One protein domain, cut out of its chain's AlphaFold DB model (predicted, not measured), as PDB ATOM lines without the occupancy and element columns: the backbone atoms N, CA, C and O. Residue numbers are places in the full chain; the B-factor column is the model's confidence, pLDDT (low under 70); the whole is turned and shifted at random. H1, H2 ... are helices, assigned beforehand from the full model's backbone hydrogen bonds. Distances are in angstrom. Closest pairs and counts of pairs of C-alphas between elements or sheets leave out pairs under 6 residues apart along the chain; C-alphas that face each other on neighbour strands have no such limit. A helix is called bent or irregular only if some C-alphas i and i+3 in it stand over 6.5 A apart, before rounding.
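This is residues 2 to 75 of the 638 residues of the protein "Type VI secretion system membrane subunit TssM" of Novosphingobium sp. Gsoil 351 (UniProt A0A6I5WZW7). A long helical hairpin: H2 runs one way, the short link folds the backbone back, and the longer H3 runs side by side with it the opposite way. The last part of H3, residues 60 to 73, sticks out beyond H2 with residues 74 and 75, and the small H1 sticks out at the start of the printed part. The printed part has 74 residues, with three named helices in the order H1, H2, H3 and no named strand; the class is all helix. The whole is extended, with a radius of gyration of the C-alphas of 18.1 A and spans of 62 by 29 by 11 A.

H1, residues 2 to 5, and H2, residues 8 to 30, only just touch, with 3 pairs of C-alphas within 8 A, and only at the corner by their tight link. The closest C-alphas are those of Leu 5 and Val 11, 6.1 A apart. H2 has a kink of 39 degrees near residue 24, and it is only just irregular: C-alphas 24 and 27 are 6.52 A apart. H3, residues 37 to 73, touches H2 with residues 40 to 55 alone; the closest C-alphas, of Ala 20 and Val 44, are 5.3 A apart. H2 and H3 form a helical hairpin, at a shallow tilt of 10 degrees, opposite ways. H1 and H3 are apart. In H3 every O i to N i+4 pair is within hydrogen-bond range, in H2 16 of 19; H1 is too short for such a pair.

H1 begins at C-alpha 2, (240.463, 133.560, 223.341). H2 measures 30.6 A from C-alpha 8 to C-alpha 30, at (232.250, 167.492, 225.095). H3 measures 52.9 A and ends at C-alpha 73, (212.565, 114.609, 221.563).

The C-alphas farthest apart, of Pro 32 and Thr 75, are 62.5 A apart. The printed part has no cut and no long link. Mean pLDDT of the printed part is 76.0; residues 2 to 6, 34 to 35 and 62 to 75 are under 70.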
ATOM      1  N   LYS A   2     241.290 134.015 224.493       42.69
ATOM      2  CA  LYS A   2     240.463 133.560 223.341       42.69
ATOM      3  C   LYS A   2     239.048 133.057 223.693       42.69
ATOM      4  O   LYS A   2     238.130 133.279 222.919       42.69
ATOM      5  N   GLY A   3     238.851 132.434 224.861       48.66
ATOM      6  CA  GLY A   3     237.521 131.979 225.306       48.66
ATOM      7  C   GLY A   3     236.556 133.115 225.675       48.66
ATOM      8  O   GLY A   3     235.355 132.988 225.474       48.66
ATOM      9  N   PHE A   4     237.083 134.250 226.146       50.31
ATOM     10  CA  PHE A   4     236.283 135.419 226.523       50.31
ATOM     11  C   PHE A   4     235.761 136.169 225.288       50.31
ATOM     12  O   PHE A   4     234.600 136.559 225.240       50.31
ATOM     13  N   LEU A   5     236.594 136.277 224.246       53.88
ATOM     14  CA  LEU A   5     236.250 136.926 222.974       53.88
ATOM     15  C   LEU A   5     235.229 136.142 222.131       53.88
ATOM     16  O   LEU A   5     234.607 136.719 221.247       53.88
ATOM     17  N   ASN A   6     235.033 134.847 222.400       58.66
ATOM     18  CA  ASN A   6     234.073 134.015 221.665       58.66
ATOM     19  C   ASN A   6     232.666 134.020 222.292       58.66
ATOM     20  O   ASN A   6     231.713 133.522 221.695       58.66
ATOM     21  N   ASN A   7     232.519 134.571 223.502       75.06
ATOM     22  CA  ASN A   7     231.231 134.695 224.172       75.06
ATOM     23  C   ASN A   7     230.589 136.043 223.819       75.06
ATOM     24  O   ASN A   7     230.928 137.079 224.390       75.06
ATOM     25  N   TRP A   8     229.618 136.017 222.902       80.75
ATOM     26  CA  TRP A   8     228.905 137.207 222.426       80.75
ATOM     27  C   TRP A   8     228.336 138.075 223.565       80.75
ATOM     28  O   TRP A   8     228.413 139.302 223.500       80.75
ATOM     29  N   THR A   9     227.812 137.463 224.636       83.88
ATOM     30  CA  THR A   9     227.294 138.220 225.795       83.88
ATOM     31  C   THR A   9     228.392 138.922 226.589       83.88
ATOM     32  O   THR A   9     228.181 140.035 227.056       83.88
ATOM     33  N   ALA A  10     229.581 138.321 226.690       80.25
ATOM     34  CA  ALA A  10     230.707 138.924 227.396       80.25
ATOM     35  C   ALA A  10     231.291 140.105 226.606       80.25
ATOM     36  O   ALA A  10     231.546 141.163 227.175       80.25
ATOM     37  N   VAL A  11     231.428 139.954 225.284       84.69
ATOM     38  CA  VAL A  11     231.957 141.006 224.401       84.69
ATOM     39  C   VAL A  11     231.012 142.207 224.331       84.69
ATOM     40  O   VAL A  11     231.443 143.346 224.489       84.69
ATOM     41  N   THR A  12     229.712 141.968 224.138       87.06
ATOM     42  CA  THR A  12     228.727 143.061 224.073       87.06
ATOM     43  C   THR A  12     228.482 143.718 225.428       87.06
ATOM     44  O   THR A  12     228.245 144.921 225.470       87.06
ATOM     45  N   GLY A  13     228.591 142.967 226.531       87.88
ATOM     46  CA  GLY A  13     228.514 143.524 227.881       87.88
ATOM     47  C   GLY A  13     229.699 144.431 228.204       87.88
ATOM     48  O   GLY A  13     229.508 145.523 228.731       87.88
ATOM     49  N   LEU A  14     230.913 144.032 227.810       88.50
ATOM     50  CA  LEU A  14     232.107 144.868 227.953       88.50
ATOM     51  C   LEU A  14     231.990 146.162 227.133       88.50
ATOM     52  O   LEU A  14     232.347 147.233 227.617       88.50
ATOM     53  N   LEU A  15     231.451 146.076 225.914       89.56
ATOM     54  CA  LEU A  15     231.210 147.244 225.067       89.56
ATOM     55  C   LEU A  15     230.161 148.186 225.677       89.56
ATOM     56  O   LEU A  15     230.393 149.390 225.738       89.56
ATOM     57  N   ALA A  16     229.040 147.655 226.174       88.88
ATOM     58  CA  ALA A  16     228.013 148.452 226.847       88.88
ATOM     59  C   ALA A  16     228.563 149.150 228.104       88.88
ATOM     60  O   ALA A  16     228.254 150.314 228.354       88.88
ATOM     61  N   PHE A  17     229.435 148.471 228.852       89.62
ATOM     62  CA  PHE A  17     230.127 149.041 230.006       89.62
ATOM     63  C   PHE A  17     231.109 150.156 229.612       89.62
ATOM     64  O   PHE A  17     231.114 151.219 230.229       89.62
ATOM     65  N   ALA A  18     231.889 149.966 228.545       89.50
ATOM     66  CA  ALA A  18     232.781 151.002 228.019       89.50
ATOM     67  C   ALA A  18     232.004 152.246 227.546       89.50
ATOM     68  O   ALA A  18     232.402 153.374 227.836       89.50
ATOM     69  N   VAL A  19     230.857 152.049 226.886       88.94
ATOM     70  CA  VAL A  19     229.952 153.137 226.483       88.94
ATOM     71  C   VAL A  19     229.371 153.853 227.706       88.94
ATOM     72  O   VAL A  19     229.318 155.080 227.718       88.94
ATOM     73  N   ALA A  20     228.999 153.127 228.764       88.19
ATOM     74  CA  ALA A  20     228.513 153.728 230.007       88.19
ATOM     75  C   ALA A  20     229.572 154.618 230.686       88.19
ATOM     76  O   ALA A  20     229.256 155.725 231.122       88.19
ATOM     77  N   ILE A  21     230.836 154.181 230.713       88.62
ATOM     78  CA  ILE A  21     231.964 154.985 231.213       88.62
ATOM     79  C   ILE A  21     232.145 156.248 230.362       88.62
ATOM     80  O   ILE A  21     232.309 157.343 230.903       88.62
ATOM     81  N   LEU A  22     232.070 156.119 229.036       87.75
ATOM     82  CA  LEU A  22     232.221 157.243 228.112       87.75
ATOM     83  C   LEU A  22     231.090 158.274 228.267       87.75
ATOM     84  O   LEU A  22     231.349 159.475 228.241       87.75
ATOM     85  N   ILE A  23     229.857 157.827 228.509       86.00
ATOM     86  CA  ILE A  23     228.722 158.709 228.822       86.00
ATOM     87  C   ILE A  23     228.923 159.401 230.178       86.00
ATOM     88  O   ILE A  23     228.607 160.580 230.327       86.00
ATOM     89  N   TRP A  24     229.462 158.703 231.178       85.38
ATOM     90  CA  TRP A  24     229.612 159.265 232.520       85.38
ATOM     91  C   TRP A  24     230.714 160.331 232.609       85.38
ATOM     92  O   TRP A  24     230.496 161.389 233.209       85.38
ATOM     93  N   PHE A  25     231.868 160.063 231.986       85.56
ATOM     94  CA  PHE A  25     233.074 160.896 232.080       85.56
ATOM     95  C   PHE A  25     233.364 161.739 230.827       85.56
ATOM     96  O   PHE A  25     233.908 162.829 230.955       85.56
ATOM     97  N   GLY A  26     232.996 161.279 229.626       81.50
ATOM     98  CA  GLY A  26     233.311 161.961 228.363       81.50
ATOM     99  C   GLY A  26     232.297 163.033 227.952       81.50
ATOM    100  O   GLY A  26     232.677 164.099 227.473       81.50
ATOM    101  N   PHE A  27     231.003 162.797 228.178       79.31
ATOM    102  CA  PHE A  27     229.946 163.750 227.801       79.31
ATOM    103  C   PHE A  27     230.019 165.110 228.521       79.31
ATOM    104  O   PHE A  27     229.805 166.115 227.847       79.31
ATOM    105  N   PRO A  28     230.368 165.202 229.824       79.06
ATOM    106  CA  PRO A  28     230.535 166.491 230.505       79.06
ATOM    107  C   PRO A  28     231.615 167.385 229.887       79.06
ATOM    108  O   PRO A  28     231.535 168.603 230.004       79.06
ATOM    109  N   ILE A  29     232.622 166.779 229.250       79.00
ATOM    110  CA  ILE A  29     233.758 167.478 228.638       79.00
ATOM    111  C   ILE A  29     233.387 167.984 227.237       79.00
ATOM    112  O   ILE A  29     233.808 169.063 226.837       79.00
ATOM    113  N   LEU A  30     232.592 167.208 226.493       76.00
ATOM    114  CA  LEU A  30     232.250 167.492 225.095       76.00
ATOM    115  C   LEU A  30     230.982 168.343 224.934       76.00
ATOM    116  O   LEU A  30     230.896 169.136 224.002       76.00
ATOM    117  N   LEU A  31     229.987 168.171 225.810       78.69
ATOM    118  CA  LEU A  31     228.677 168.821 225.716       78.69
ATOM    119  C   LEU A  31     228.217 169.290 227.110       78.69
ATOM    120  O   LEU A  31     227.515 168.555 227.810       78.69
ATOM    121  N   PRO A  32     228.555 170.530 227.520       71.50
ATOM    122  CA  PRO A  32     228.248 171.057 228.857       71.50
ATOM    123  C   PRO A  32     226.749 171.040 229.200       71.50
ATOM    124  O   PRO A  32     226.373 170.819 230.351       71.50
ATOM    125  N   ALA A  33     225.883 171.188 228.190       70.44
ATOM    126  CA  ALA A  33     224.426 171.119 228.323       70.44
ATOM    127  C   ALA A  33     223.904 169.743 228.797       70.44
ATOM    128  O   ALA A  33     222.795 169.649 229.315       70.44
ATOM    129  N   LEU A  34     224.705 168.677 228.669       65.25
ATOM    130  CA  LEU A  34     224.398 167.318 229.138       65.25
ATOM    131  C   LEU A  34     225.111 166.976 230.464       65.25
ATOM    132  O   LEU A  34     225.145 165.816 230.877       65.25
ATOM    133  N   GLY A  35     225.673 167.974 231.156       67.81
ATOM    134  CA  GLY A  35     226.412 167.791 232.408       67.81
ATOM    135  C   GLY A  35     225.550 167.391 233.611       67.81
ATOM    136  O   GLY A  35     226.082 166.874 234.600       67.81
ATOM    137  N   ALA A  36     224.226 167.569 233.543       83.19
ATOM    138  CA  ALA A  36     223.317 167.213 234.630       83.19
ATOM    139  C   ALA A  36     223.419 165.715 234.970       83.19
ATOM    140  O   ALA A  36     223.271 164.846 234.109       83.19
ATOM    141  N   VAL A  37     223.663 165.408 236.250       83.25
ATOM    142  CA  VAL A  37     223.862 164.026 236.729       83.25
ATOM    143  C   VAL A  37     222.652 163.143 236.405       83.25
ATOM    144  O   VAL A  37     222.822 161.998 235.994       83.25
ATOM    145  N   ALA A  38     221.440 163.702 236.491       83.00
ATOM    146  CA  ALA A  38     220.198 163.004 236.164       83.00
ATOM    147  C   ALA A  38     220.139 162.541 234.695       83.00
ATOM    148  O   ALA A  38     219.731 161.414 234.423       83.00
ATOM    149  N   ILE A  39     220.605 163.368 233.751       83.94
ATOM    150  CA  ILE A  39     220.603 163.039 232.317       83.94
ATOM    151  C   ILE A  39     221.603 161.912 232.031       83.94
ATOM    152  O   ILE A  39     221.290 160.961 231.318       83.94
ATOM    153  N   ARG A  40     222.792 161.966 232.643       84.56
ATOM    154  CA  ARG A  40     223.819 160.921 232.493       84.56
ATOM    155  C   ARG A  40     223.378 159.586 233.086       84.56
ATOM    156  O   ARG A  40     223.539 158.554 232.437       84.56
ATOM    157  N   ALA A  41     222.774 159.607 234.274       84.94
ATOM    158  CA  ALA A  41     222.212 158.412 234.896       84.94
ATOM    159  C   ALA A  41     221.103 157.789 234.030       84.94
ATOM    160  O   ALA A  41     221.094 156.572 233.836       84.94
ATOM    161  N   ALA A  42     220.228 158.613 233.442       87.75
ATOM    162  CA  ALA A  42     219.183 158.147 232.532       87.75
ATOM    163  C   ALA A  42     219.762 157.489 231.266       87.75
ATOM    164  O   ALA A  42     219.347 156.389 230.902       87.75
ATOM    165  N   LEU A  43     220.761 158.104 230.625       87.00
ATOM    166  CA  LEU A  43     221.397 157.559 229.418       87.00
ATOM    167  C   LEU A  43     222.132 156.237 229.682       87.00
ATOM    168  O   LEU A  43     221.988 155.289 228.910       87.00
ATOM    169  N   VAL A  44     222.873 156.140 230.790       89.62
ATOM    170  CA  VAL A  44     223.525 154.883 231.200       89.62
ATOM    171  C   VAL A  44     222.482 153.799 231.478       89.62
ATOM    172  O   VAL A  44     222.638 152.666 231.018       89.62
ATOM    173  N   GLY A  45     221.390 154.150 232.164       89.00
ATOM    174  CA  GLY A  45     220.268 153.247 232.413       89.00
ATOM    175  C   GLY A  45     219.641 152.709 231.124       89.00
ATOM    176  O   GLY A  45     219.388 151.510 231.028       89.00
ATOM    177  N   ILE A  46     219.468 153.554 230.103       92.06
ATOM    178  CA  ILE A  46     218.938 153.151 228.791       92.06
ATOM    179  C   ILE A  46     219.887 152.176 228.085       92.06
ATOM    180  O   ILE A  46     219.436 151.145 227.588       92.06
ATOM    181  N   VAL A  47     221.193 152.457 228.055       89.94
ATOM    182  CA  VAL A  47     222.185 151.596 227.381       89.94
ATOM    183  C   VAL A  47     222.277 150.223 228.050       89.94
ATOM    184  O   VAL A  47     222.222 149.194 227.371       89.94
ATOM    185  N   LEU A  48     222.377 150.190 229.382       90.25
ATOM    186  CA  LEU A  48     222.448 148.938 230.136       90.25
ATOM    187  C   LEU A  48     221.124 148.173 230.087       90.25
ATOM    188  O   LEU A  48     221.134 146.953 229.926       90.25
ATOM    189  N   GLY A  49     219.994 148.882 230.158       91.19
ATOM    190  CA  GLY A  49     218.657 148.315 230.012       91.19
ATOM    191  C   GLY A  49     218.462 147.667 228.644       91.19
ATOM    192  O   GLY A  49     218.126 146.489 228.574       91.19
ATOM    193  N   ALA A  50     218.769 148.380 227.557       89.50
ATOM    194  CA  ALA A  50     218.674 147.853 226.195       89.50
ATOM    195  C   ALA A  50     219.563 146.617 225.994       89.50
ATOM    196  O   ALA A  50     219.116 145.611 225.432       89.50
ATOM    197  N   TRP A  51     220.800 146.646 226.499       92.62
ATOM    198  CA  TRP A  51     221.683 145.483 226.457       92.62
ATOM    199  C   TRP A  51     221.110 144.298 227.251       92.62
ATOM    200  O   TRP A  51     221.052 143.183 226.725       92.62
ATOM    201  N   ALA A  52     220.632 144.530 228.477       88.94
ATOM    202  CA  ALA A  52     220.048 143.499 229.329       88.94
ATOM    203  C   ALA A  52     218.794 142.878 228.698       88.94
ATOM    204  O   ALA A  52     218.653 141.653 228.698       88.94
ATOM    205  N   THR A  53     217.923 143.684 228.085       89.56
ATOM    206  CA  THR A  53     216.739 143.208 227.358       89.56
ATOM    207  C   THR A  53     217.132 142.331 226.171       89.56
ATOM    208  O   THR A  53     216.600 141.231 226.021       89.56
ATOM    209  N   VAL A  54     218.104 142.742 225.348       87.81
ATOM    210  CA  VAL A  54     218.572 141.929 224.209       87.81
ATOM    211  C   VAL A  54     219.244 140.636 224.683       87.81
ATOM    212  O   VAL A  54     219.017 139.570 224.098       87.81
ATOM    213  N   ALA A  55     220.041 140.693 225.752       86.88
ATOM    214  CA  ALA A  55     220.673 139.521 226.349       86.88
ATOM    215  C   ALA A  55     219.630 138.537 226.907       86.88
ATOM    216  O   ALA A  55     219.735 137.330 226.672       86.88
ATOM    217  N   LEU A  56     218.591 139.042 227.579       87.62
ATOM    218  CA  LEU A  56     217.481 138.250 228.106       87.62
ATOM    219  C   LEU A  56     216.665 137.614 226.976       87.62
ATOM    220  O   LEU A  56     216.442 136.407 227.000       87.62
ATOM    221  N   LEU A  57     216.298 138.377 225.942       85.81
ATOM    222  CA  LEU A  57     215.562 137.864 224.784       85.81
ATOM    223  C   LEU A  57     216.348 136.781 224.034       85.81
ATOM    224  O   LEU A  57     215.769 135.782 223.610       85.81
ATOM    225  N   ARG A  58     217.671 136.926 223.902       81.38
ATOM    226  CA  ARG A  58     218.530 135.890 223.307       81.38
ATOM    227  C   ARG A  58     218.635 134.646 224.184       81.38
ATOM    228  O   ARG A  58     218.569 133.543 223.650       81.38
ATOM    229  N   ARG A  59     218.725 134.799 225.510       77.75
ATOM    230  CA  ARG A  59     218.678 133.668 226.452       77.75
ATOM    231  C   ARG A  59     217.330 132.952 226.415       77.75
ATOM    232  O   ARG A  59     217.303 131.729 226.385       77.75
ATOM    233  N   MET A  60     216.226 133.692 226.347       77.69
ATOM    234  CA  MET A  60     214.882 133.128 226.224       77.69
ATOM    235  C   MET A  60     214.672 132.429 224.878       77.69
ATOM    236  O   MET A  60     214.074 131.361 224.855       77.69
ATOM    237  N   LYS A  61     215.188 132.973 223.767       74.56
ATOM    238  CA  LYS A  61     215.164 132.300 222.456       74.56
ATOM    239  C   LYS A  61     216.026 131.038 222.436       74.56
ATOM    240  O   LYS A  61     215.579 130.035 221.901       74.56
ATOM    241  N   ALA A  62     217.212 131.058 223.046       68.25
ATOM    242  CA  ALA A  62     218.061 129.873 223.178       68.25
ATOM    243  C   ALA A  62     217.408 128.795 224.059       68.25
ATOM    244  O   ALA A  62     217.465 127.615 223.729       68.25
ATOM    245  N   LYS A  63     216.725 129.206 225.138       67.50
ATOM    246  CA  LYS A  63     215.961 128.301 225.999       67.50
ATOM    247  C   LYS A  63     214.754 127.716 225.263       67.50
ATOM    248  O   LYS A  63     214.630 126.507 225.220       67.50
ATOM    249  N   LYS A  64     213.961 128.539 224.565       68.50
ATOM    250  CA  LYS A  64     212.846 128.065 223.727       68.50
ATOM    251  C   LYS A  64     213.299 127.157 222.582       68.50
ATOM    252  O   LYS A  64     212.592 126.205 222.307       68.50
ATOM    253  N   ALA A  65     214.448 127.415 221.950       59.38
ATOM    254  CA  ALA A  65     215.020 126.539 220.922       59.38
ATOM    255  C   ALA A  65     215.401 125.166 221.503       59.38
ATOM    256  O   ALA A  65     215.080 124.139 220.909       59.38
ATOM    257  N   ASN A  66     215.999 125.147 222.698       52.91
ATOM    258  CA  ASN A  66     216.274 123.912 223.432       52.91
ATOM    259  C   ASN A  66     214.992 123.214 223.912       52.91
ATOM    260  O   ASN A  66     214.928 121.993 223.847       52.91
ATOM    261  N   ASP A  67     213.967 123.959 224.327       59.31
ATOM    262  CA  ASP A  67     212.680 123.413 224.776       59.31
ATOM    263  C   ASP A  67     211.860 122.857 223.593       59.31
ATOM    264  O   ASP A  67     211.196 121.837 223.735       59.31
ATOM    265  N   THR A  68     211.938 123.455 222.394       54.41
ATOM    266  CA  THR A  68     211.362 122.871 221.167       54.41
ATOM    267  C   THR A  68     212.093 121.609 220.732       54.41
ATOM    268  O   THR A  68     211.434 120.663 220.318       54.41
ATOM    269  N   ILE A  69     213.422 121.555 220.883       53.31
ATOM    270  CA  ILE A  69     214.203 120.332 220.651       53.31
ATOM    271  C   ILE A  69     213.808 119.266 221.687       53.31
ATOM    272  O   ILE A  69     213.545 118.132 221.308       53.31
ATOM    273  N   ALA A  70     213.665 119.630 222.968       44.09
ATOM    274  CA  ALA A  70     213.245 118.737 224.053       44.09
ATOM    275  C   ALA A  70     211.802 118.216 223.899       44.09
ATOM    276  O   ALA A  70     211.540 117.047 224.171       44.09
ATOM    277  N   ASN A  71     210.876 119.044 223.408       49.56
ATOM    278  CA  ASN A  71     209.499 118.622 223.135       49.56
ATOM    279  C   ASN A  71     209.389 117.779 221.853       49.56
ATOM    280  O   ASN A  71     208.593 116.844 221.822       49.56
ATOM    281  N   GLN A  72     210.218 118.038 220.832       43.31
ATOM    282  CA  GLN A  72     210.356 117.166 219.652       43.31
ATOM    283  C   GLN A  72     211.026 115.820 220.001       43.31
ATOM    284  O   GLN A  72     210.639 114.786 219.461       43.31
ATOM    285  N   LEU A  73     211.955 115.809 220.966       43.00
ATOM    286  CA  LEU A  73     212.565 114.609 221.563       43.00
ATOM    287  C   LEU A  73     211.552 113.730 222.315       43.00
ATOM    288  O   LEU A  73     211.756 112.524 222.412       43.00
ATOM    289  N   ALA A  74     210.463 114.309 222.829       42.41
ATOM    290  CA  ALA A  74     209.432 113.576 223.563       42.41
ATOM    291  C   ALA A  74     208.363 112.923 222.661       42.41
ATOM    292  O   ALA A  74     207.612 112.078 223.140       42.41
ATOM    293  N   THR A  75     208.272 113.294 221.374       41.19
ATOM    294  CA  THR A  75     207.204 112.821 220.462       41.19
ATOM    295  C   THR A  75     207.672 111.956 219.289       41.19
ATOM    296  O   THR A  75     206.827 111.418 218.580       41.19
TER     297      THR A  75